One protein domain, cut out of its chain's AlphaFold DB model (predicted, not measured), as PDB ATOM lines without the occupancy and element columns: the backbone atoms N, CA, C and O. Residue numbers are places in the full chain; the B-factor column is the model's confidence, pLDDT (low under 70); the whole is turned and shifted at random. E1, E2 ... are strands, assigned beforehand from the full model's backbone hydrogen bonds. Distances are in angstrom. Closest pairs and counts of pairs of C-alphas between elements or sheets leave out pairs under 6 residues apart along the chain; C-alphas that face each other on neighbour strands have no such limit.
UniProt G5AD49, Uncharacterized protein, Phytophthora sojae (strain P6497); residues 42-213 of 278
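What this domain is: This is residues 42 to 213 of the 278 residues of an uncharacterized protein of Phytophthora sojae (strain P6497) (UniProt G5AD49). A long, twisted sheet forks beyond strand E8: one branch goes on through E15, E11 and E12, the other through E16, E10 and E9. The hairpin E6 and E7 covers part of it as a small, only partial sandwich, and a further hairpin, E13 and E14, runs on from E12, while a long loop arches from E8 to E9. The printed part has 172 residues with sixteen named strands, E1 to E16 in order, and no named helix, and its class is all strand. The branched sheet's neighbour pairs are antiparallel. The whole is compact, with a radius of gyration of the C-alphas of 17.0 A and spans of 46 by 41 by 37 A.

Where its parts are: Find C-alpha 47 at (-51.435, 13.906, 39.648), where E1, residues 47 to 51, begins. Next come E2, 59 to 61, and E3, 65 to 69. From C-alpha 72 at (-36.527, -24.757, 44.925), E4 runs 37.6 A to residue 85; E5, 90 to 101, spans 35.2 A. Then read E6, 105 to 109, E7, 112 to 116, and E8, 121 to 128, 22.6 A long. Further on lie E9, 149 to 155, E10, 158 to 163, E11, 165 to 168, E12, 172 to 175, E13, 178 to 184, E14, 187 to 193, E15, 200 to 203, and E16, 206 to 209, ending at C-alpha 209 (-49.772, -18.944, 53.790).

How they stand to each other: Begin at E3, E4 and E5, a meander, each strand the antiparallel neighbour of the one before. Look for N 67 and O 74, 2.9 A apart, in the hairpin E3 and E4, and N 79 and O 96, 2.8 A, in the hairpin E4 and E5. E2 lies on the same side of E4 as E3, with N 80 and O 60 at 2.8 A. E8 is beside E5, with N 97 and O 124 at 2.8 A. On the other side of E8 find E15, N 125 and O 203 at 2.8 A, and E16, N 121 and O 207 at 2.8 A. E15 runs on into E16 at 17 degrees. E6 and E7 face the branched sheet as a sandwich, two sheets face to face, with strands at 32 degrees. E1 pairs with no named strand; its closest C-alphas to E4 are Ala 49 and Val 85, 6.4 A.

The domain as a whole: The C-alphas farthest apart, Ala 88 and Thr 213, are 48.6 A from each other. The printed part has no cut. The link E8 to E9, residues 129 to 148, is long. Mean pLDDT of the printed part is 79.5; 30 residues are under 70, among them 53 to 59 and 133 to 147.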
ATOM      1  N   ASP A  42     -46.420  15.029  40.603       77.06
ATOM      2  CA  ASP A  42     -45.429  16.100  40.540       77.06
ATOM      3  C   ASP A  42     -44.782  16.396  41.904       77.06
ATOM      4  O   ASP A  42     -45.074  15.795  42.939       77.06
ATOM      5  N   THR A  43     -43.907  17.402  41.922       74.06
ATOM      6  CA  THR A  43     -43.215  17.851  43.139       74.06
ATOM      7  C   THR A  43     -44.136  18.343  44.261       74.06
ATOM      8  O   THR A  43     -43.728  18.383  45.423       74.06
ATOM      9  N   SER A  44     -45.376  18.717  43.957       74.44
ATOM     10  CA  SER A  44     -46.378  19.113  44.947       74.44
ATOM     11  C   SER A  44     -47.204  17.929  45.460       74.44
ATOM     12  O   SER A  44     -47.862  18.063  46.490       74.44
ATOM     13  N   GLY A  45     -47.095  16.762  44.817       74.19
ATOM     14  CA  GLY A  45     -47.945  15.596  45.056       74.19
ATOM     15  C   GLY A  45     -49.218  15.598  44.205       74.19
ATOM     16  O   GLY A  45     -50.123  14.818  44.481       74.19
ATOM     17  N   ALA A  46     -49.322  16.472  43.199       78.88
ATOM     18  CA  ALA A  46     -50.470  16.514  42.301       78.88
ATOM     19  C   ALA A  46     -50.311  15.503  41.159       78.88
ATOM     20  O   ALA A  46     -49.219  15.331  40.621       78.88
ATOM     21  N   VAL A  47     -51.411  14.860  40.766       83.06
ATOM     22  CA  VAL A  47     -51.435  13.906  39.648       83.06
ATOM     23  C   VAL A  47     -51.139  14.620  38.329       83.06
ATOM     24  O   VAL A  47     -51.853  15.552  37.956       83.06
ATOM     25  N   VAL A  48     -50.130  14.148  37.594       80.50
ATOM     26  CA  VAL A  48     -49.780  14.652  36.248       80.50
ATOM     27  C   VAL A  48     -50.035  13.644  35.136       80.50
ATOM     28  O   VAL A  48     -50.299  14.033  33.998       80.50
ATOM     29  N   ALA A  49     -50.013  12.354  35.458       82.88
ATOM     30  CA  ALA A  49     -50.430  11.287  34.566       82.88
ATOM     31  C   ALA A  49     -51.030  10.146  35.387       82.88
ATOM     32  O   ALA A  49     -50.642   9.922  36.530       82.88
ATOM     33  N   SER A  50     -51.975   9.422  34.802       82.00
ATOM     34  CA  SER A  50     -52.524   8.214  35.399       82.00
ATOM     35  C   SER A  50     -52.849   7.216  34.299       82.00
ATOM     36  O   SER A  50     -53.350   7.590  33.235       82.00
ATOM     37  N   VAL A  51     -52.517   5.958  34.553       78.94
ATOM     38  CA  VAL A  51     -52.903   4.805  33.752       78.94
ATOM     39  C   VAL A  51     -53.859   3.994  34.611       78.94
ATOM     40  O   VAL A  51     -53.435   3.301  35.529       78.94
ATOM     41  N   ASP A  52     -55.148   4.115  34.319       73.94
ATOM     42  CA  ASP A  52     -56.255   3.447  35.017       73.94
ATOM     43  C   ASP A  52     -56.856   2.293  34.194       73.94
ATOM     44  O   ASP A  52     -57.808   1.643  34.615       73.94
ATOM     45  N   LYS A  53     -56.339   2.073  32.976       67.75
ATOM     46  CA  LYS A  53     -56.868   1.119  31.994       67.75
ATOM     47  C   LYS A  53     -55.737   0.381  31.304       67.75
ATOM     48  O   LYS A  53     -55.231   0.817  30.268       67.75
ATOM     49  N   PHE A  54     -55.395  -0.772  31.852       68.88
ATOM     50  CA  PHE A  54     -54.524  -1.739  31.201       68.88
ATOM     51  C   PHE A  54     -55.356  -2.491  30.157       68.88
ATOM     52  O   PHE A  54     -56.199  -3.320  30.489       68.88
ATOM     53  N   LYS A  55     -55.228  -2.111  28.883       62.75
ATOM     54  CA  LYS A  55     -56.092  -2.647  27.821       62.75
ATOM     55  C   LYS A  55     -55.569  -3.998  27.314       62.75
ATOM     56  O   LYS A  55     -54.416  -4.043  26.894       62.75
ATOM     57  N   PRO A  56     -56.436  -5.022  27.162       56.66
ATOM     58  CA  PRO A  56     -56.044  -6.356  26.687       56.66
ATOM     59  C   PRO A  56     -55.357  -6.404  25.315       56.66
ATOM     60  O   PRO A  56     -54.655  -7.354  25.007       56.66
ATOM     61  N   LYS A  57     -55.581  -5.400  24.456       59.59
ATOM     62  CA  LYS A  57     -55.018  -5.359  23.096       59.59
ATOM     63  C   LYS A  57     -53.484  -5.288  23.095       59.59
ATOM     64  O   LYS A  57     -52.866  -5.793  22.162       59.59
ATOM     65  N   ASP A  58     -52.908  -4.604  24.076       63.34
ATOM     66  CA  ASP A  58     -51.477  -4.286  24.129       63.34
ATOM     67  C   ASP A  58     -50.801  -5.060  25.269       63.34
ATOM     68  O   ASP A  58     -49.830  -4.591  25.869       63.34
ATOM     69  N   SER A  59     -51.364  -6.222  25.614       68.88
ATOM     70  CA  SER A  59     -50.880  -7.057  26.699       68.88
ATOM     71  C   SER A  59     -51.067  -8.543  26.436       68.88
ATOM     72  O   SER A  59     -52.074  -8.936  25.852       68.88
ATOM     73  N   ASP A  60     -50.143  -9.357  26.927       72.62
ATOM     74  CA  ASP A  60     -50.206 -10.812  26.819       72.62
ATOM     75  C   ASP A  60     -49.603 -11.472  28.062       72.62
ATOM     76  O   ASP A  60     -48.844 -10.840  28.802       72.62
ATOM     77  N   TRP A  61     -49.933 -12.740  28.279       75.94
ATOM     78  CA  TRP A  61     -49.265 -13.568  29.276       75.94
ATOM     79  C   TRP A  61     -48.270 -14.486  28.606       75.94
ATOM     80  O   TRP A  61     -48.570 -15.124  27.599       75.94
ATOM     81  N   THR A  62     -47.084 -14.585  29.189       81.38
ATOM     82  CA  THR A  62     -46.130 -15.603  28.766       81.38
ATOM     83  C   THR A  62     -46.638 -16.987  29.149       81.38
ATOM     84  O   THR A  62     -47.315 -17.162  30.170       81.38
ATOM     85  N   ASP A  63     -46.217 -17.995  28.386       79.06
ATOM     86  CA  ASP A  63     -46.331 -19.384  28.819       79.06
ATOM     87  C   ASP A  63     -45.718 -19.566  30.217       79.06
ATOM     88  O   ASP A  63     -44.803 -18.837  30.623       79.06
ATOM     89  N   ILE A  64     -46.237 -20.549  30.958       79.69
ATOM     90  CA  ILE A  64     -45.664 -20.922  32.250       79.69
ATOM     91  C   ILE A  64     -44.303 -21.568  32.001       79.69
ATOM     92  O   ILE A  64     -44.215 -22.600  31.331       79.69
ATOM     93  N   ASP A  65     -43.269 -21.000  32.609       84.75
ATOM     94  CA  ASP A  65     -41.928 -21.573  32.643       84.75
ATOM     95  C   ASP A  65     -41.639 -22.183  34.017       84.75
ATOM     96  O   ASP A  65     -42.202 -21.769  35.033       84.75
ATOM     97  N   THR A  66     -40.786 -23.204  34.060       87.75
ATOM     98  CA  THR A  66     -40.347 -23.823  35.317       87.75
ATOM     99  C   THR A  66     -38.832 -23.851  35.390       87.75
ATOM    100  O   THR A  66     -38.167 -24.413  34.522       87.75
ATOM    101  N   ALA A  67     -38.298 -23.294  36.473       91.25
ATOM    102  CA  ALA A  67     -36.869 -23.193  36.725       91.25
ATOM    103  C   ALA A  67     -36.527 -23.594  38.164       91.25
ATOM    104  O   ALA A  67     -37.390 -23.667  39.034       91.25
ATOM    105  N   GLU A  68     -35.247 -23.844  38.417       91.56
ATOM    106  CA  GLU A  68     -34.695 -24.010  39.762       91.56
ATOM    107  C   GLU A  68     -34.145 -22.664  40.247       91.56
ATOM    108  O   GLU A  68     -33.285 -22.069  39.595       91.56
ATOM    109  N   VAL A  69     -34.617 -22.190  41.401       89.00
ATOM    110  CA  VAL A  69     -34.128 -20.976  42.067       89.00
ATOM    111  C   VAL A  69     -33.682 -21.353  43.471       89.00
ATOM    112  O   VAL A  69     -34.499 -21.707  44.317       89.00
ATOM    113  N   ASN A  70     -32.374 -21.282  43.726       86.56
ATOM    114  CA  ASN A  70     -31.771 -21.575  45.031       86.56
ATOM    115  C   ASN A  70     -32.210 -22.925  45.644       86.56
ATOM    116  O   ASN A  70     -32.381 -23.028  46.856       86.56
ATOM    117  N   GLY A  71     -32.375 -23.962  44.814       83.06
ATOM    118  CA  GLY A  71     -32.745 -25.314  45.250       83.06
ATOM    119  C   GLY A  71     -34.250 -25.564  45.390       83.06
ATOM    120  O   GLY A  71     -34.643 -26.640  45.838       83.06
ATOM    121  N   ALA A  72     -35.088 -24.584  45.041       88.56
ATOM    122  CA  ALA A  72     -36.527 -24.757  44.925       88.56
ATOM    123  C   ALA A  72     -36.943 -24.719  43.451       88.56
ATOM    124  O   ALA A  72     -36.579 -23.801  42.713       88.56
ATOM    125  N   SER A  73     -37.775 -25.672  43.036       89.56
ATOM    126  CA  SER A  73     -38.493 -25.573  41.768       89.56
ATOM    127  C   SER A  73     -39.483 -24.407  41.848       89.56
ATOM    128  O   SER A  73     -40.235 -24.287  42.815       89.56
ATOM    129  N   VAL A  74     -39.508 -23.565  40.820       90.12
ATOM    130  CA  VAL A  74     -40.360 -22.378  40.722       90.12
ATOM    131  C   VAL A  74     -41.084 -22.398  39.388       90.12
ATOM    132  O   VAL A  74     -40.449 -22.553  38.348       90.12
ATOM    133  N   SER A  75     -42.400 -22.217  39.413       86.69
ATOM    134  CA  SER A  75     -43.207 -22.011  38.206       86.69
ATOM    135  C   SER A  75     -43.550 -20.533  38.078       86.69
ATOM    136  O   SER A  75     -44.032 -19.950  39.048       86.69
ATOM    137  N   SER A  76     -43.311 -19.929  36.913       86.81
ATOM    138  CA  SER A  76     -43.531 -18.493  36.708       86.81
ATOM    139  C   SER A  76     -44.287 -18.172  35.425       86.81
ATOM    140  O   SER A  76     -44.188 -18.899  34.441       86.81
ATOM    141  N   THR A  77     -45.024 -17.066  35.432       82.88
ATOM    142  CA  THR A  77     -45.668 -16.474  34.250       82.88
ATOM    143  C   THR A  77     -45.673 -14.955  34.389       82.88
ATOM    144  O   THR A  77     -45.740 -14.433  35.506       82.88
ATOM    145  N   THR A  78     -45.588 -14.247  33.268       85.25
ATOM    146  CA  THR A  78     -45.472 -12.791  33.243       85.25
ATOM    147  C   THR A  78     -46.565 -12.187  32.381       85.25
ATOM    148  O   THR A  78     -46.698 -12.527  31.207       85.25
ATOM    149  N   PHE A  79     -47.301 -11.236  32.945       81.06
ATOM    150  CA  PHE A  79     -48.071 -10.274  32.174       81.06
ATOM    151  C   PHE A  79     -47.117  -9.261  31.572       81.06
ATOM    152  O   PHE A  79     -46.398  -8.593  32.310       81.06
ATOM    153  N   VAL A  80     -47.135  -9.116  30.259       85.00
ATOM    154  CA  VAL A  80     -46.348  -8.120  29.535       85.00
ATOM    155  C   VAL A  80     -47.313  -7.114  28.942       85.00
ATOM    156  O   VAL A  80     -48.266  -7.503  28.273       85.00
ATOM    157  N   SER A  81     -47.077  -5.822  29.154       83.75
ATOM    158  CA  SER A  81     -47.888  -4.754  28.575       83.75
ATOM    159  C   SER A  81     -47.059  -3.533  28.185       83.75
ATOM    160  O   SER A  81     -45.990  -3.269  28.735       83.75
ATOM    161  N   THR A  82     -47.563  -2.767  27.217       87.00
ATOM    162  CA  THR A  82     -47.055  -1.429  26.892       87.00
ATOM    163  C   THR A  82     -48.106  -0.378  27.238       87.00
ATOM    164  O   THR A  82     -49.193  -0.356  26.665       87.00
ATOM    165  N   LEU A  83     -47.770   0.519  28.163       83.81
ATOM    166  CA  LEU A  83     -48.630   1.599  28.643       83.81
ATOM    167  C   LEU A  83     -48.309   2.906  27.912       83.81
ATOM    168  O   LEU A  83     -47.152   3.181  27.611       83.81
ATOM    169  N   GLU A  84     -49.314   3.747  27.670       86.19
ATOM    170  CA  GLU A  84     -49.109   5.128  27.212       86.19
ATOM    171  C   GLU A  84     -49.195   6.085  28.407       86.19
ATOM    172  O   GLU A  84     -50.258   6.223  29.013       86.19
ATOM    173  N   VAL A  85     -48.100   6.780  28.725       83.56
ATOM    174  CA  VAL A  85     -48.019   7.693  29.878       83.56
ATOM    175  C   VAL A  85     -47.899   9.151  29.437       83.56
ATOM    176  O   VAL A  85     -47.087   9.513  28.576       83.56
ATOM    177  N   GLY A  86     -48.709  10.005  30.068       79.81
ATOM    178  CA  GLY A  86     -48.705  11.455  29.887       79.81
ATOM    179  C   GLY A  86     -49.257  11.932  28.539       79.81
ATOM    180  O   GLY A  86     -49.662  11.160  27.671       79.81
ATOM    181  N   VAL A  87     -49.255  13.253  28.341       79.31
ATOM    182  CA  VAL A  87     -49.798  13.899  27.126       79.31
ATOM    183  C   VAL A  87     -49.051  13.514  25.846       79.31
ATOM    184  O   VAL A  87     -49.634  13.520  24.764       79.31
ATOM    185  N   ALA A  88     -47.769  13.165  25.971       83.56
ATOM    186  CA  ALA A  88     -46.933  12.721  24.864       83.56
ATOM    187  C   ALA A  88     -47.166  11.248  24.488       83.56
ATOM    188  O   ALA A  88     -46.606  10.804  23.487       83.56
ATOM    189  N   LYS A  89     -47.985  10.511  25.260       84.75
ATOM    190  CA  LYS A  89     -48.242   9.073  25.080       84.75
ATOM    191  C   LYS A  89     -46.941   8.274  25.012       84.75
ATOM    192  O   LYS A  89     -46.750   7.439  24.128       84.75
ATOM    193  N   THR A  90     -46.025   8.571  25.930       86.62
ATOM    194  CA  THR A  90     -44.747   7.865  26.015       86.62
ATOM    195  C   THR A  90     -45.028   6.395  26.280       86.62
ATOM    196  O   THR A  90     -45.768   6.077  27.208       86.62
ATOM    197  N   GLN A  91     -44.460   5.517  25.458       88.06
ATOM    198  CA  GLN A  91     -44.594   4.079  25.649       88.06
ATOM    199  C   GLN A  91     -43.718   3.631  26.816       88.06
ATOM    200  O   GLN A  91     -42.509   3.863  26.817       88.06
ATOM    201  N   VAL A  92     -44.345   2.987  27.791       88.00
ATOM    202  CA  VAL A  92     -43.727   2.442  28.995       88.00
ATOM    203  C   VAL A  92     -43.949   0.941  28.991       88.00
ATOM    204  O   VAL A  92     -45.086   0.488  28.873       88.00
ATOM    205  N   ALA A  93     -42.882   0.166  29.134       90.69
ATOM    206  CA  ALA A  93     -43.010  -1.270  29.329       90.69
ATOM    207  C   ALA A  93     -43.410  -1.546  30.781       90.69
ATOM    208  O   ALA A  93     -42.813  -0.997  31.709       90.69
ATOM    209  N   PHE A  94     -44.415  -2.394  30.958       88.25
ATOM    210  CA  PHE A  94     -44.902  -2.844  32.250       88.25
ATOM    211  C   PHE A  94     -44.965  -4.363  32.246       88.25
ATOM    212  O   PHE A  94     -45.687  -4.935  31.428       88.25
ATOM    213  N   ASN A  95     -44.252  -4.995  33.174       88.94
ATOM    214  CA  ASN A  95     -44.344  -6.429  33.386       88.94
ATOM    215  C   ASN A  95     -44.764  -6.731  34.823       88.94
ATOM    216  O   ASN A  95     -44.276  -6.110  35.768       88.94
ATOM    217  N   LEU A  96     -45.637  -7.722  34.979       85.88
ATOM    218  CA  LEU A  96     -46.018  -8.275  36.272       85.88
ATOM    219  C   LEU A  96     -45.784  -9.782  36.243       85.88
ATOM    220  O   LEU A  96     -46.489 -10.507  35.545       85.88
ATOM    221  N   THR A  97     -44.787 -10.248  36.986       87.81
ATOM    222  CA  THR A  97     -44.426 -11.667  37.053       87.81
ATOM    223  C   THR A  97     -44.967 -12.283  38.328       87.81
ATOM    224  O   THR A  97     -44.760 -11.743  39.407       87.81
ATOM    225  N   ALA A  98     -45.625 -13.431  38.212       86.00
ATOM    226  CA  ALA A  98     -45.922 -14.316  39.329       86.00
ATOM    227  C   ALA A  98     -44.954 -15.487  39.331       86.00
ATOM    228  O   ALA A  98     -44.824 -16.162  38.313       86.00
ATOM    229  N   SER A  99     -44.375 -15.782  40.489       88.88
ATOM    230  CA  SER A  99     -43.532 -16.950  40.727       88.88
ATOM    231  C   SER A  99     -44.054 -17.741  41.922       88.88
ATOM    232  O   SER A  99     -44.136 -17.224  43.036       88.88
ATOM    233  N   VAL A 100     -44.384 -19.012  41.699       86.62
ATOM    234  CA  VAL A 100     -44.855 -19.943  42.732       86.62
ATOM    235  C   VAL A 100     -43.731 -20.901  43.093       86.62
ATOM    236  O   VAL A 100     -43.263 -21.665  42.245       86.62
ATOM    237  N   TYR A 101     -43.310 -20.872  44.354       87.69
ATOM    238  CA  TYR A 101     -42.221 -21.701  44.862       87.69
ATOM    239  C   TYR A 101     -42.761 -23.046  45.357       87.69
ATOM    240  O   TYR A 101     -43.637 -23.090  46.216       87.69
ATOM    241  N   GLN A 102     -42.234 -24.160  44.849       84.56
ATOM    242  CA  GLN A 102     -42.648 -25.516  45.257       84.56
ATOM    243  C   GLN A 102     -41.996 -25.973  46.571       84.56
ATOM    244  O   GLN A 102     -42.391 -26.980  47.154       84.56
ATOM    245  N   GLY A 103     -40.969 -25.255  47.024       85.94
ATOM    246  CA  GLY A 103     -40.212 -25.526  48.238       85.94
ATOM    247  C   GLY A 103     -39.771 -24.222  48.892       85.94
ATOM    248  O   GLY A 103     -39.801 -23.168  48.258       85.94
ATOM    249  N   ASN A 104     -39.363 -24.296  50.157       88.94
ATOM    250  CA  ASN A 104     -38.827 -23.135  50.859       88.94
ATOM    251  C   ASN A 104     -37.535 -22.667  50.181       88.94
ATOM    252  O   ASN A 104     -36.642 -23.474  49.921       88.94
ATOM    253  N   ALA A 105     -37.420 -21.365  49.957       91.25
ATOM    254  CA  ALA A 105     -36.233 -20.733  49.408       91.25
ATOM    255  C   ALA A 105     -35.877 -19.464  50.184       91.25
ATOM    256  O   ALA A 105     -36.676 -18.891  50.923       91.25
ATOM    257  N   THR A 106     -34.649 -19.000  49.996       91.62
ATOM    258  CA  THR A 106     -34.220 -17.653  50.378       91.62
ATOM    259  C   THR A 106     -33.667 -16.992  49.129       91.62
ATOM    260  O   THR A 106     -32.785 -17.551  48.475       91.62
ATOM    261  N   VAL A 107     -34.223 -15.844  48.751       90.94
ATOM    262  CA  VAL A 107     -33.967 -15.208  47.453       90.94
ATOM    263  C   VAL A 107     -33.332 -13.837  47.674       90.94
ATOM    264  O   VAL A 107     -33.846 -13.071  48.487       90.94
ATOM    265  N   PRO A 108     -32.226 -13.502  46.989       90.00
ATOM    266  CA  PRO A 108     -31.650 -12.167  47.075       90.00
ATOM    267  C   PRO A 108     -32.560 -11.129  46.409       90.00
ATOM    268  O   PRO A 108     -33.177 -11.404  45.378       90.00
ATOM    269  N   TYR A 109     -32.607  -9.929  46.978       89.12
ATOM    270  CA  TYR A 109     -33.280  -8.766  46.409       89.12
ATOM    271  C   TYR A 109     -32.524  -7.492  46.814       89.12
ATOM    272  O   TYR A 109     -32.662  -6.987  47.929       89.12
ATOM    273  N   GLY A 110     -31.659  -7.016  45.915       86.81
ATOM    274  CA  GLY A 110     -30.662  -6.000  46.253       86.81
ATOM    275  C   GLY A 110     -29.728  -6.499  47.361       86.81
ATOM    276  O   GLY A 110     -29.233  -7.628  47.303       86.81
ATOM    277  N   SER A 111     -29.540  -5.685  48.396       85.69
ATOM    278  CA  SER A 111     -28.805  -6.021  49.618       85.69
ATOM    279  C   SER A 111     -29.583  -6.909  50.601       85.69
ATOM    280  O   SER A 111     -29.012  -7.353  51.598       85.69
ATOM    281  N   GLN A 112     -30.855  -7.211  50.320       85.31
ATOM    282  CA  GLN A 112     -31.736  -7.999  51.185       85.31
ATOM    283  C   GLN A 112     -31.773  -9.472  50.774       85.31
ATOM    284  O   GLN A 112     -31.549  -9.837  49.617       85.31
ATOM    285  N   THR A 113     -32.162 -10.326  51.717       88.25
ATOM    286  CA  THR A 113     -32.586 -11.700  51.435       88.25
ATOM    287  C   THR A 113     -34.018 -11.897  51.899       88.25
ATOM    288  O   THR A 113     -34.319 -11.659  53.067       88.25
ATOM    289  N   ILE A 114     -34.881 -12.370  51.006       89.19
ATOM    290  CA  ILE A 114     -36.305 -12.570  51.265       89.19
ATOM    291  C   ILE A 114     -36.570 -14.071  51.454       89.19
ATOM    292  O   ILE A 114     -36.269 -14.855  50.543       89.19
ATOM    293  N   PRO A 115     -37.111 -14.509  52.604       89.75
ATOM    294  CA  PRO A 115     -37.581 -15.877  52.766       89.75
ATOM    295  C   PRO A 115     -38.868 -16.088  51.959       89.75
ATOM    296  O   PRO A 115     -39.817 -15.318  52.069       89.75
ATOM    297  N   VAL A 116     -38.917 -17.152  51.162       90.88
ATOM    298  CA  VAL A 116     -40.084 -17.506  50.346       90.88
ATOM    299  C   VAL A 116     -40.522 -18.919  50.724       90.88
ATOM    300  O   VAL A 116     -39.827 -19.878  50.378       90.88
ATOM    301  N   PRO A 117     -41.618 -19.088  51.482       87.38
ATOM    302  CA  PRO A 117     -42.081 -20.418  51.845       87.38
ATOM    303  C   PRO A 117     -42.672 -21.160  50.643       87.38
ATOM    304  O   PRO A 117     -43.121 -20.561  49.666       87.38
ATOM    305  N   ALA A 118     -42.702 -22.488  50.732       84.38
ATOM    306  CA  ALA A 118     -43.382 -23.324  49.751       84.38
ATOM    307  C   ALA A 118     -44.861 -22.915  49.614       84.38
ATOM    308  O   ALA A 118     -45.549 -22.670  50.604       84.38
ATOM    309  N   GLY A 119     -45.349 -22.843  48.379       78.75
ATOM    310  CA  GLY A 119     -46.698 -22.391  48.044       78.75
ATOM    311  C   GLY A 119     -46.883 -20.871  48.048       78.75
ATOM    312  O   GLY A 119     -47.950 -20.410  47.642       78.75
ATOM    313  N   ALA A 120     -45.875 -20.091  48.460       83.94
ATOM    314  CA  ALA A 120     -45.935 -18.639  48.377       83.94
ATOM    315  C   ALA A 120     -45.884 -18.155  46.924       83.94
ATOM    316  O   ALA A 120     -45.239 -18.752  46.054       83.94
ATOM    317  N   LEU A 121     -46.553 -17.031  46.701       85.00
ATOM    318  CA  LEU A 121     -46.505 -16.248  45.488       85.00
ATOM    319  C   LEU A 121     -45.543 -15.085  45.692       85.00
ATOM    320  O   LEU A 121     -45.828 -14.140  46.422       85.00
ATOM    321  N   LYS A 122     -44.419 -15.131  44.995       89.50
ATOM    322  CA  LYS A 122     -43.558 -13.971  44.824       89.50
ATOM    323  C   LYS A 122     -44.031 -13.218  43.584       89.50
ATOM    324  O   LYS A 122     -44.181 -13.848  42.535       89.50
ATOM    325  N   PHE A 123     -44.341 -11.929  43.707       86.00
ATOM    326  CA  PHE A 123     -44.821 -11.145  42.573       86.00
ATOM    327  C   PHE A 123     -43.928  -9.947  42.299       86.00
ATOM    328  O   PHE A 123     -43.696  -9.110  43.161       86.00
ATOM    329  N   THR A 124     -43.458  -9.857  41.063       90.69
ATOM    330  CA  THR A 124     -42.489  -8.854  40.636       90.69
ATOM    331  C   THR A 124     -43.159  -7.851  39.713       90.69
ATOM    332  O   THR A 124     -43.692  -8.232  38.671       90.69
ATOM    333  N   ALA A 125     -43.111  -6.572  40.070       89.44
ATOM    334  CA  ALA A 125     -43.503  -5.463  39.213       89.44
ATOM    335  C   ALA A 125     -42.258  -4.813  38.597       89.44
ATOM    336  O   ALA A 125     -41.422  -4.257  39.313       89.44
ATOM    337  N   ASP A 126     -42.176  -4.846  37.268       93.06
ATOM    338  CA  ASP A 126     -41.141  -4.179  36.485       93.06
ATOM    339  C   ASP A 126     -41.755  -3.075  35.628       93.06
ATOM    340  O   ASP A 126     -42.689  -3.296  34.854       93.06
ATOM    341  N   ILE A 127     -41.188  -1.877  35.723       91.44
ATOM    342  CA  ILE A 127     -41.574  -0.729  34.905       91.44
ATOM    343  C   ILE A 127     -40.326  -0.202  34.220       91.44
ATOM    344  O   ILE A 127     -39.333   0.076  34.888       91.44
ATOM    345  N   ALA A 128     -40.365  -0.019  32.903       92.12
ATOM    346  CA  ALA A 128     -39.234   0.510  32.151       92.12
ATOM    347  C   ALA A 128     -39.643   1.594  31.151       92.12
ATOM    348  O   ALA A 128     -40.716   1.556  30.546       92.12
ATOM    349  N   GLY A 129     -38.752   2.568  30.963       87.44
ATOM    350  CA  GLY A 129     -38.968   3.681  30.035       87.44
ATOM    351  C   GLY A 129     -39.934   4.749  30.551       87.44
ATOM    352  O   GLY A 129     -40.497   5.486  29.743       87.44
ATOM    353  N   TRP A 130     -40.131   4.849  31.872       85.56
ATOM    354  CA  TRP A 130     -41.003   5.872  32.453       85.56
ATOM    355  C   TRP A 130     -40.505   7.285  32.096       85.56
ATOM    356  O   TRP A 130     -39.306   7.563  32.221       85.56
ATOM    357  N   PRO A 131     -41.383   8.198  31.640       78.81
ATOM    358  CA  PRO A 131     -40.984   9.571  31.359       78.81
ATOM    359  C   PRO A 131     -40.478  10.236  32.643       78.81
ATOM    360  O   PRO A 131     -41.151  10.183  33.663       78.81
ATOM    361  N   LYS A 132     -39.290  10.856  32.605       70.00
ATOM    362  CA  LYS A 132     -38.649  11.455  33.791       70.00
ATOM    363  C   LYS A 132     -39.587  12.452  34.496       70.00
ATOM    364  O   LYS A 132     -39.756  13.557  33.969       70.00
ATOM    365  N   PRO A 133     -40.095  12.134  35.701       62.41
ATOM    366  CA  PRO A 133     -40.857  13.092  36.485       62.41
ATOM    367  C   PRO A 133     -39.921  14.203  36.971       62.41
ATOM    368  O   PRO A 133     -38.730  13.979  37.226       62.41
ATOM    369  N   VAL A 134     -40.439  15.418  37.143       61.00
ATOM    370  CA  VAL A 134     -39.673  16.486  37.802       61.00
ATOM    371  C   VAL A 134     -39.515  16.113  39.279       61.00
ATOM    372  O   VAL A 134     -40.506  15.939  39.984       61.00
ATOM    373  N   LYS A 135     -38.271  15.972  39.754       56.38
ATOM    374  CA  LYS A 135     -37.975  15.535  41.129       56.38
ATOM    375  C   LYS A 135     -38.476  16.543  42.161       56.38
ATOM    376  O   LYS A 135     -38.114  17.720  42.097       56.38
ATOM    377  N   LYS A 136     -39.219  16.078  43.171       52.00
ATOM    378  CA  LYS A 136     -39.423  16.859  44.399       52.00
ATOM    379  C   LYS A 136     -38.077  16.979  45.126       52.00
ATOM    380  O   LYS A 136     -37.356  15.982  45.204       52.00
ATOM    381  N   PRO A 137     -37.714  18.150  45.675       48.25
ATOM    382  CA  PRO A 137     -36.601  18.239  46.613       48.25
ATOM    383  C   PRO A 137     -36.810  17.250  47.770       48.25
ATOM    384  O   PRO A 137     -37.911  17.167  48.314       48.25
ATOM    385  N   LYS A 138     -35.769  16.485  48.121       49.75
ATOM    386  CA  LYS A 138     -35.804  15.458  49.176       49.75
ATOM    387  C   LYS A 138     -36.105  16.149  50.519       49.75
ATOM    388  O   LYS A 138     -35.215  16.769  51.096       49.75
ATOM    389  N   ASN A 139     -37.349  16.087  51.000       43.72
ATOM    390  CA  ASN A 139     -37.652  16.390  52.399       43.72
ATOM    391  C   ASN A 139     -37.329  15.128  53.194       43.72
ATOM    392  O   ASN A 139     -37.989  14.105  53.039       43.72
ATOM    393  N   VAL A 140     -36.254  15.189  53.973       42.53
ATOM    394  CA  VAL A 140     -35.814  14.096  54.839       42.53
ATOM    395  C   VAL A 140     -36.691  14.099  56.091       42.53
ATOM    396  O   VAL A 140     -36.423  14.841  57.030       42.53
ATOM    397  N   SER A 141     -37.763  13.316  56.055       41.00
ATOM    398  CA  SER A 141     -38.595  12.901  57.194       41.00
ATOM    399  C   SER A 141     -39.607  11.896  56.626       41.00
ATOM    400  O   SER A 141     -40.495  12.315  55.891       41.00
ATOM    401  N   ASP A 142     -39.497  10.582  56.753       39.91
ATOM    402  CA  ASP A 142     -38.695   9.734  57.619       39.91
ATOM    403  C   ASP A 142     -38.000   8.682  56.750       39.91
ATOM    404  O   ASP A 142     -38.612   8.049  55.895       39.91
ATOM    405  N   SER A 143     -36.691   8.530  56.918       45.59
ATOM    406  CA  SER A 143     -35.997   7.360  56.382       45.59
ATOM    407  C   SER A 143     -36.395   6.196  57.278       45.59
ATOM    408  O   SER A 143     -36.071   6.236  58.466       45.59
ATOM    409  N   VAL A 144     -37.084   5.183  56.752       49.00
ATOM    410  CA  VAL A 144     -37.089   3.883  57.428       49.00
ATOM    411  C   VAL A 144     -35.639   3.413  57.389       49.00
ATOM    412  O   VAL A 144     -35.066   3.193  56.322       49.00
ATOM    413  N   GLY A 145     -34.998   3.458  58.553       45.34
ATOM    414  CA  GLY A 145     -33.656   2.943  58.737       45.34
ATOM    415  C   GLY A 145     -33.677   1.424  58.633       45.34
ATOM    416  O   GLY A 145     -34.566   0.792  59.186       45.34
ATOM    417  N   ASP A 146     -32.647   0.914  57.967       47.66
ATOM    418  CA  ASP A 146     -32.313  -0.489  57.729       47.66
ATOM    419  C   ASP A 146     -33.249  -1.313  56.835       47.66
ATOM    420  O   ASP A 146     -34.448  -1.087  56.715       47.66
ATOM    421  N   ALA A 147     -32.600  -2.240  56.132       56.41
ATOM    422  CA  ALA A 147     -33.063  -3.064  55.023       56.41
ATOM    423  C   ALA A 147     -34.085  -4.145  55.439       56.41
ATOM    424  O   ALA A 147     -33.928  -5.323  55.107       56.41
ATOM    425  N   ASP A 148     -35.097  -3.755  56.210       70.44
ATOM    426  CA  ASP A 148     -36.064  -4.675  56.790       70.44
ATOM    427  C   ASP A 148     -37.226  -4.953  55.831       70.44
ATOM    428  O   ASP A 148     -37.696  -4.092  55.083       70.44
ATOM    429  N   ILE A 149     -37.701  -6.192  55.867       77.44
ATOM    430  CA  ILE A 149     -38.922  -6.628  55.196       77.44
ATOM    431  C   ILE A 149     -40.061  -6.452  56.195       77.44
ATOM    432  O   ILE A 149     -40.028  -7.031  57.283       77.44
ATOM    433  N   GLU A 150     -41.082  -5.682  55.831       84.06
ATOM    434  CA  GLU A 150     -42.279  -5.546  56.653       84.06
ATOM    435  C   GLU A 150     -43.238  -6.700  56.358       84.06
ATOM    436  O   GLU A 150     -43.637  -6.909  55.216       84.06
ATOM    437  N   ARG A 151     -43.634  -7.452  57.389       85.19
ATOM    438  CA  ARG A 151     -44.664  -8.485  57.261       85.19
ATOM    439  C   ARG A 151     -46.026  -7.926  57.647       85.19
ATOM    440  O   ARG A 151     -46.262  -7.616  58.812       85.19
ATOM    441  N   VAL A 152     -46.935  -7.893  56.683       84.12
ATOM    442  CA  VAL A 152     -48.342  -7.538  56.865       84.12
ATOM    443  C   VAL A 152     -49.156  -8.816  57.060       84.12
ATOM    444  O   VAL A 152     -49.137  -9.704  56.207       84.12
ATOM    445  N   ASP A 153     -49.853  -8.927  58.189       82.88
ATOM    446  CA  ASP A 153     -50.806 -10.012  58.456       82.88
ATOM    447  C   ASP A 153     -52.118  -9.732  57.711       82.88
ATOM    448  O   ASP A 153     -52.683  -8.648  57.843       82.88
ATOM    449  N   LEU A 154     -52.580 -10.698  56.915       80.69
ATOM    450  CA  LEU A 154     -53.811 -10.601  56.126       80.69
ATOM    451  C   LEU A 154     -54.960 -11.426  56.726       80.69
ATOM    452  O   LEU A 154     -56.035 -11.513  56.132       80.69
ATOM    453  N   GLY A 155     -54.746 -12.053  57.887       78.31
ATOM    454  CA  GLY A 155     -55.685 -12.994  58.488       78.31
ATOM    455  C   GLY A 155     -55.647 -14.377  57.833       78.31
ATOM    456  O   GLY A 155     -54.957 -14.614  56.847       78.31
ATOM    457  N   ASP A 156     -56.363 -15.343  58.416       78.00
ATOM    458  CA  ASP A 156     -56.465 -16.723  57.904       78.00
ATOM    459  C   ASP A 156     -55.113 -17.406  57.597       78.00
ATOM    460  O   ASP A 156     -55.018 -18.271  56.725       78.00
ATOM    461  N   SER A 157     -54.073 -17.062  58.370       79.69
ATOM    462  CA  SER A 157     -52.674 -17.512  58.208       79.69
ATOM    463  C   SER A 157     -51.957 -16.978  56.961       79.69
ATOM    464  O   SER A 157     -50.812 -17.367  56.704       79.69
ATOM    465  N   MET A 158     -52.598 -16.071  56.223       82.38
ATOM    466  CA  MET A 158     -52.030 -15.361  55.086       82.38
ATOM    467  C   MET A 158     -51.194 -14.174  55.554       82.38
ATOM    468  O   MET A 158     -51.549 -13.464  56.492       82.38
ATOM    469  N   PHE A 159     -50.090 -13.926  54.865       86.44
ATOM    470  CA  PHE A 159     -49.241 -12.769  55.112       86.44
ATOM    471  C   PHE A 159     -48.681 -12.234  53.802       86.44
ATOM    472  O   PHE A 159     -48.548 -12.973  52.825       86.44
ATOM    473  N   MET A 160     -48.279 -10.970  53.820       87.50
ATOM    474  CA  MET A 160     -47.505 -10.360  52.756       87.50
ATOM    475  C   MET A 160     -46.225  -9.743  53.310       87.50
ATOM    476  O   MET A 160     -46.270  -8.853  54.152       87.50
ATOM    477  N   ASP A 161     -45.091 -10.216  52.819       89.38
ATOM    478  CA  ASP A 161     -43.776  -9.632  53.041       89.38
ATOM    479  C   ASP A 161     -43.546  -8.527  52.002       89.38
ATOM    480  O   ASP A 161     -43.526  -8.769  50.791       89.38
ATOM    481  N   VAL A 162     -43.398  -7.303  52.498       87.56
ATOM    482  CA  VAL A 162     -43.281  -6.045  51.760       87.56
ATOM    483  C   VAL A 162     -41.836  -5.549  51.907       87.56
ATOM    484  O   VAL A 162     -41.458  -5.081  52.984       87.56
ATOM    485  N   PRO A 163     -40.987  -5.668  50.869       87.25
ATOM    486  CA  PRO A 163     -39.622  -5.160  50.924       87.25
ATOM    487  C   PRO A 163     -39.615  -3.643  51.126       87.25
ATOM    488  O   PRO A 163     -40.295  -2.920  50.405       87.25
ATOM    489  N   SER A 164     -38.807  -3.134  52.057       83.94
ATOM    490  CA  SER A 164     -38.659  -1.682  52.255       83.94
ATOM    491  C   SER A 164     -37.795  -1.005  51.185       83.94
ATOM    492  O   SER A 164     -37.742   0.225  51.128       83.94
ATOM    493  N   LEU A 165     -37.131  -1.783  50.323       87.88
ATOM    494  CA  LEU A 165     -36.343  -1.284  49.199       87.88
ATOM    495  C   LEU A 165     -37.066  -1.478  47.869       87.88
ATOM    496  O   LEU A 165     -37.806  -2.437  47.663       87.88
ATOM    497  N   VAL A 166     -36.749  -0.591  46.936       90.94
ATOM    498  CA  VAL A 166     -37.035  -0.727  45.514       90.94
ATOM    499  C   VAL A 166     -35.734  -0.584  44.730       90.94
ATOM    500  O   VAL A 166     -34.864   0.217  45.084       90.94
ATOM    501  N   ILE A 167     -35.587  -1.356  43.654       92.56
ATOM    502  CA  ILE A 167     -34.425  -1.265  42.770       92.56
ATOM    503  C   ILE A 167     -34.787  -0.368  41.588       92.56
ATOM    504  O   ILE A 167     -35.650  -0.696  40.774       92.56
ATOM    505  N   LEU A 168     -34.118   0.773  41.490       92.19
ATOM    506  CA  LEU A 168     -34.320   1.781  40.459       92.19
ATOM    507  C   LEU A 168     -33.142   1.812  39.489       92.19
ATOM    508  O   LEU A 168     -32.029   1.403  39.800       92.19
ATOM    509  N   ASP A 169     -33.384   2.327  38.293       91.25
ATOM    510  CA  ASP A 169     -32.353   2.778  37.358       91.25
ATOM    511  C   ASP A 169     -31.194   1.792  37.111       91.25
ATOM    512  O   ASP A 169     -30.021   2.164  37.081       91.25
ATOM    513  N   GLY A 170     -31.532   0.514  36.912       84.50
ATOM    514  CA  GLY A 170     -30.565  -0.537  36.591       84.50
ATOM    515  C   GLY A 170     -29.735  -1.051  37.772       84.50
ATOM    516  O   GLY A 170     -28.672  -1.620  37.534       84.50
ATOM    517  N   GLY A 171     -30.194  -0.870  39.016       88.75
ATOM    518  CA  GLY A 171     -29.573  -1.494  40.195       88.75
ATOM    519  C   GLY A 171     -29.384  -0.582  41.408       88.75
ATOM    520  O   GLY A 171     -28.741  -0.985  42.371       88.75
ATOM    521  N   VAL A 172     -29.887   0.651  41.367       90.62
ATOM    522  CA  VAL A 172     -29.807   1.601  42.479       90.62
ATOM    523  C   VAL A 172     -30.875   1.262  43.509       90.62
ATOM    524  O   VAL A 172     -32.065   1.383  43.237       90.62
ATOM    525  N   GLU A 173     -30.451   0.862  44.698       90.81
ATOM    526  CA  GLU A 173     -31.354   0.618  45.820       90.81
ATOM    527  C   GLU A 173     -31.787   1.945  46.452       90.81
ATOM    528  O   GLU A 173     -30.952   2.772  46.823       90.81
ATOM    529  N   GLU A 174     -33.095   2.147  46.587       87.69
ATOM    530  CA  GLU A 174     -33.681   3.262  47.333       87.69
ATOM    531  C   GLU A 174     -34.777   2.734  48.261       87.69
ATOM    532  O   GLU A 174     -35.464   1.762  47.946       87.69
ATOM    533  N   SER A 175     -34.966   3.394  49.401       83.62
ATOM    534  CA  SER A 175     -36.071   3.083  50.308       83.62
ATOM    535  C   SER A 175     -37.408   3.478  49.682       83.62
ATOM    536  O   SER A 175     -37.536   4.550  49.075       83.62
ATOM    537  N   LEU A 176     -38.427   2.645  49.876       80.12
ATOM    538  CA  LEU A 176     -39.810   3.022  49.620       80.12
ATOM    539  C   LEU A 176     -40.178   4.232  50.471       80.12
ATOM    540  O   LEU A 176     -39.822   4.318  51.644       80.12
ATOM    541  N   LEU A 177     -40.884   5.183  49.859       68.44
ATOM    542  CA  LEU A 177     -41.229   6.422  50.544       68.44
ATOM    543  C   LEU A 177     -42.387   6.210  51.505       68.44
ATOM    544  O   LEU A 177     -42.317   6.710  52.614       68.44
ATOM    545  N   ASN A 178     -43.427   5.498  51.062       70.50
ATOM    546  CA  ASN A 178     -44.602   5.147  51.853       70.50
ATOM    547  C   ASN A 178     -45.253   3.881  51.284       70.50
ATOM    548  O   ASN A 178     -45.324   3.707  50.063       70.50
ATOM    549  N   VAL A 179     -45.806   3.071  52.183       71.75
ATOM    550  CA  VAL A 179     -46.754   2.000  51.872       71.75
ATOM    551  C   VAL A 179     -48.022   2.273  52.669       71.75
ATOM    552  O   VAL A 179     -47.949   2.586  53.856       71.75
ATOM    553  N   SER A 180     -49.181   2.202  52.022       73.75
ATOM    554  CA  SER A 180     -50.471   2.245  52.706       73.75
ATOM    555  C   SER A 180     -51.214   0.933  52.473       73.75
ATOM    556  O   SER A 180     -51.184   0.372  51.374       73.75
ATOM    557  N   VAL A 181     -51.838   0.419  53.533       74.75
ATOM    558  CA  VAL A 181     -52.702  -0.763  53.481       74.75
ATOM    559  C   VAL A 181     -54.124  -0.293  53.731       74.75
ATOM    560  O   VAL A 181     -54.406   0.363  54.735       74.75
ATOM    561  N   VAL A 182     -55.018  -0.600  52.797       72.56
ATOM    562  CA  VAL A 182     -56.424  -0.209  52.850       72.56
ATOM    563  C   VAL A 182     -57.280  -1.461  52.771       72.56
ATOM    564  O   VAL A 182     -57.322  -2.135  51.743       72.56
ATOM    565  N   GLU A 183     -58.003  -1.754  53.845       70.50
ATOM    566  CA  GLU A 183     -59.034  -2.787  53.844       70.50
ATOM    567  C   GLU A 183     -60.364  -2.174  53.398       70.50
ATOM    568  O   GLU A 183     -60.883  -1.241  54.018       70.50
ATOM    569  N   ALA A 184     -60.937  -2.690  52.312       62.72
ATOM    570  CA  ALA A 184     -62.217  -2.228  51.795       62.72
ATOM    571  C   ALA A 184     -63.063  -3.411  51.321       62.72
ATOM    572  O   ALA A 184     -62.650  -4.181  50.464       62.72
ATOM    573  N   ALA A 185     -64.278  -3.539  51.864       65.06
ATOM    574  CA  ALA A 185     -65.281  -4.519  51.426       65.06
ATOM    575  C   ALA A 185     -64.815  -5.997  51.387       65.06
ATOM    576  O   ALA A 185     -65.406  -6.801  50.670       65.06
ATOM    577  N   GLY A 186     -63.808  -6.365  52.188       68.00
ATOM    578  CA  GLY A 186     -63.237  -7.717  52.227       68.00
ATOM    579  C   GLY A 186     -62.027  -7.926  51.311       68.00
ATOM    580  O   GLY A 186     -61.423  -8.991  51.370       68.00
ATOM    581  N   ASP A 187     -61.643  -6.924  50.518       69.62
ATOM    582  CA  ASP A 187     -60.379  -6.901  49.784       69.62
ATOM    583  C   ASP A 187     -59.318  -6.118  50.585       69.62
ATOM    584  O   ASP A 187     -59.619  -5.096  51.215       69.62
ATOM    585  N   THR A 188     -58.063  -6.574  50.533       74.25
ATOM    586  CA  THR A 188     -56.902  -5.813  51.026       74.25
ATOM    587  C   THR A 188     -56.201  -5.156  49.844       74.25
ATOM    588  O   THR A 188     -55.770  -5.840  48.917       74.25
ATOM    589  N   SER A 189     -56.098  -3.830  49.862       75.06
ATOM    590  CA  SER A 189     -55.402  -3.039  48.847       75.06
ATOM    591  C   SER A 189     -54.090  -2.499  49.400       75.06
ATOM    592  O   SER A 189     -54.049  -1.989  50.517       75.06
ATOM    593  N   PHE A 190     -53.039  -2.571  48.589       77.19
ATOM    594  CA  PHE A 190     -51.737  -1.990  48.892       77.19
ATOM    595  C   PHE A 190     -51.466  -0.839  47.931       77.19
ATOM    596  O   PHE A 190     -51.611  -0.987  46.717       77.19
ATOM    597  N   GLU A 191     -51.065   0.305  48.472       77.25
ATOM    598  CA  GLU A 191     -50.620   1.458  47.699       77.25
ATOM    599  C   GLU A 191     -49.153   1.734  48.015       77.25
ATOM    600  O   GLU A 191     -48.781   1.941  49.173       77.25
ATOM    601  N   TRP A 192     -48.319   1.756  46.977       81.75
ATOM    602  CA  TRP A 192     -46.894   2.050  47.096       81.75
ATOM    603  C   TRP A 192     -46.570   3.398  46.471       81.75
ATOM    604  O   TRP A 192     -46.949   3.677  45.332       81.75
ATOM    605  N   ILE A 193     -45.802   4.209  47.195       82.31
ATOM    606  CA  ILE A 193     -45.210   5.436  46.662       82.31
ATOM    607  C   ILE A 193     -43.725   5.190  46.423       82.31
ATOM    608  O   ILE A 193     -42.912   5.163  47.352       82.31
ATOM    609  N   PHE A 194     -43.369   5.038  45.151       86.06
ATOM    610  CA  PHE A 194     -41.989   4.834  44.734       86.06
ATOM    611  C   PHE A 194     -41.248   6.169  44.551       86.06
ATOM    612  O   PHE A 194     -41.843   7.149  44.086       86.06
ATOM    613  N   PRO A 195     -39.940   6.238  44.868       83.25
ATOM    614  CA  PRO A 195     -39.107   7.364  44.469       83.25
ATOM    615  C   PRO A 195     -39.093   7.547  42.946       83.25
ATOM    616  O   PRO A 195     -39.281   6.607  42.176       83.25
ATOM    617  N   SER A 196     -38.814   8.771  42.494       81.56
ATOM    618  CA  SER A 196     -38.664   9.051  41.062       81.56
ATOM    619  C   SER A 196     -37.512   8.240  40.458       81.56
ATOM    620  O   SER A 196     -36.396   8.304  40.979       81.56
ATOM    621  N   PHE A 197     -37.743   7.618  39.307       86.31
ATOM    622  CA  PHE A 197     -36.737   6.895  38.529       86.31
ATOM    623  C   PHE A 197     -36.701   7.395  37.077       86.31
ATOM    624  O   PHE A 197     -37.570   8.150  36.638       86.31
ATOM    625  N   SER A 198     -35.643   7.047  36.350       81.50
ATOM    626  CA  SER A 198     -35.355   7.520  34.990       81.50
ATOM    627  C   SER A 198     -35.401   6.436  33.920       81.50
ATOM    628  O   SER A 198     -35.636   6.762  32.758       81.50
ATOM    629  N   THR A 199     -35.093   5.187  34.264       87.62
ATOM    630  CA  THR A 199     -35.008   4.084  33.299       87.62
ATOM    631  C   THR A 199     -35.833   2.891  33.722       87.62
ATOM    632  O   THR A 199     -36.541   2.349  32.875       87.62
ATOM    633  N   SER A 200     -35.760   2.484  34.990       92.38
ATOM    634  CA  SER A 200     -36.447   1.282  35.455       92.38
ATOM    635  C   SER A 200     -36.830   1.337  36.926       92.38
ATOM    636  O   SER A 200     -36.161   1.993  37.721       92.38
ATOM    637  N   LEU A 201     -37.858   0.574  37.268       93.69
ATOM    638  CA  LEU A 201     -38.268   0.221  38.616       93.69
ATOM    639  C   LEU A 201     -38.487  -1.288  38.661       93.69
ATOM    640  O   LEU A 201     -39.103  -1.829  37.747       93.69
ATOM    641  N   HIS A 202     -38.001  -1.925  39.719       94.44
ATOM    642  CA  HIS A 202     -38.178  -3.343  39.999       94.44
ATOM    643  C   HIS A 202     -38.553  -3.516  41.473       94.44
ATOM    644  O   HIS A 202     -37.795  -3.099  42.357       94.44
ATOM    645  N   TYR A 203     -39.712  -4.114  41.742       92.88
ATOM    646  CA  TYR A 203     -40.265  -4.301  43.087       92.88
ATOM    647  C   TYR A 203     -40.874  -5.692  43.262       92.88
ATOM    648  O   TYR A 203     -41.558  -6.158  42.358       92.88
ATOM    649  N   ASP A 204     -40.609  -6.361  44.389       92.12
ATOM    650  CA  ASP A 204     -40.723  -7.829  44.449       92.12
ATOM    651  C   ASP A 204     -41.192  -8.410  45.808       92.12
ATOM    652  O   ASP A 204     -40.430  -9.094  46.503       92.12
ATOM    653  N   PRO A 205     -42.426  -8.109  46.244       91.19
ATOM    654  CA  PRO A 205     -43.016  -8.652  47.470       91.19
ATOM    655  C   PRO A 205     -43.419 -10.135  47.394       91.19
ATOM    656  O   PRO A 205     -43.533 -10.744  46.326       91.19
ATOM    657  N   VAL A 206     -43.678 -10.721  48.568       91.19
ATOM    658  CA  VAL A 206     -44.050 -12.137  48.729       91.19
ATOM    659  C   VAL A 206     -45.366 -12.261  49.485       91.19
ATOM    660  O   VAL A 206     -45.487 -11.797  50.608       91.19
ATOM    661  N   LEU A 207     -46.341 -12.939  48.892       87.81
ATOM    662  CA  LEU A 207     -47.616 -13.312  49.499       87.81
ATOM    663  C   LEU A 207     -47.590 -14.807  49.826       87.81
ATOM    664  O   LEU A 207     -47.280 -15.621  48.958       87.81
ATOM    665  N   GLY A 208     -47.924 -15.201  51.050       82.75
ATOM    666  CA  GLY A 208     -47.855 -16.607  51.453       82.75
ATOM    667  C   GLY A 208     -48.889 -17.012  52.493       82.75
ATOM    668  O   GLY A 208     -49.550 -16.170  53.092       82.75
ATOM    669  N   ASP A 209     -48.996 -18.325  52.710       81.25
ATOM    670  CA  ASP A 209     -49.772 -18.944  53.790       81.25
ATOM    671  C   ASP A 209     -48.786 -19.630  54.747       81.25
ATOM    672  O   ASP A 209     -48.070 -20.561  54.369       81.25
ATOM    673  N   THR A 210     -48.734 -19.180  55.999       70.31
ATOM    674  CA  THR A 210     -47.874 -19.787  57.031       70.31
ATOM    675  C   THR A 210     -48.261 -21.233  57.355       70.31
ATOM    676  O   THR A 210     -47.416 -21.999  57.822       70.31
ATOM    677  N   SER A 211     -49.486 -21.660  57.032       63.97
ATOM    678  CA  SER A 211     -49.952 -23.046  57.178       63.97
ATOM    679  C   SER A 211     -49.310 -23.997  56.167       63.97
ATOM    680  O   SER A 211     -49.265 -25.202  56.406       63.97
ATOM    681  N   ALA A 212     -48.808 -23.476  55.040       53.72
ATOM    682  CA  ALA A 212     -48.116 -24.259  54.016       53.72
ATOM    683  C   ALA A 212     -46.664 -24.599  54.401       53.72
ATOM    684  O   ALA A 212     -46.000 -25.367  53.697       53.72
ATOM    685  N   THR A 213     -46.182 -24.091  55.547       51.12
ATOM    686  CA  THR A 213     -44.886 -24.446  56.139       51.12
ATOM    687  C   THR A 213     -44.921 -25.898  56.614       51.12
ATOM    688  O   THR A 213     -45.068 -26.201  57.797       51.12
TER     689      THR A 213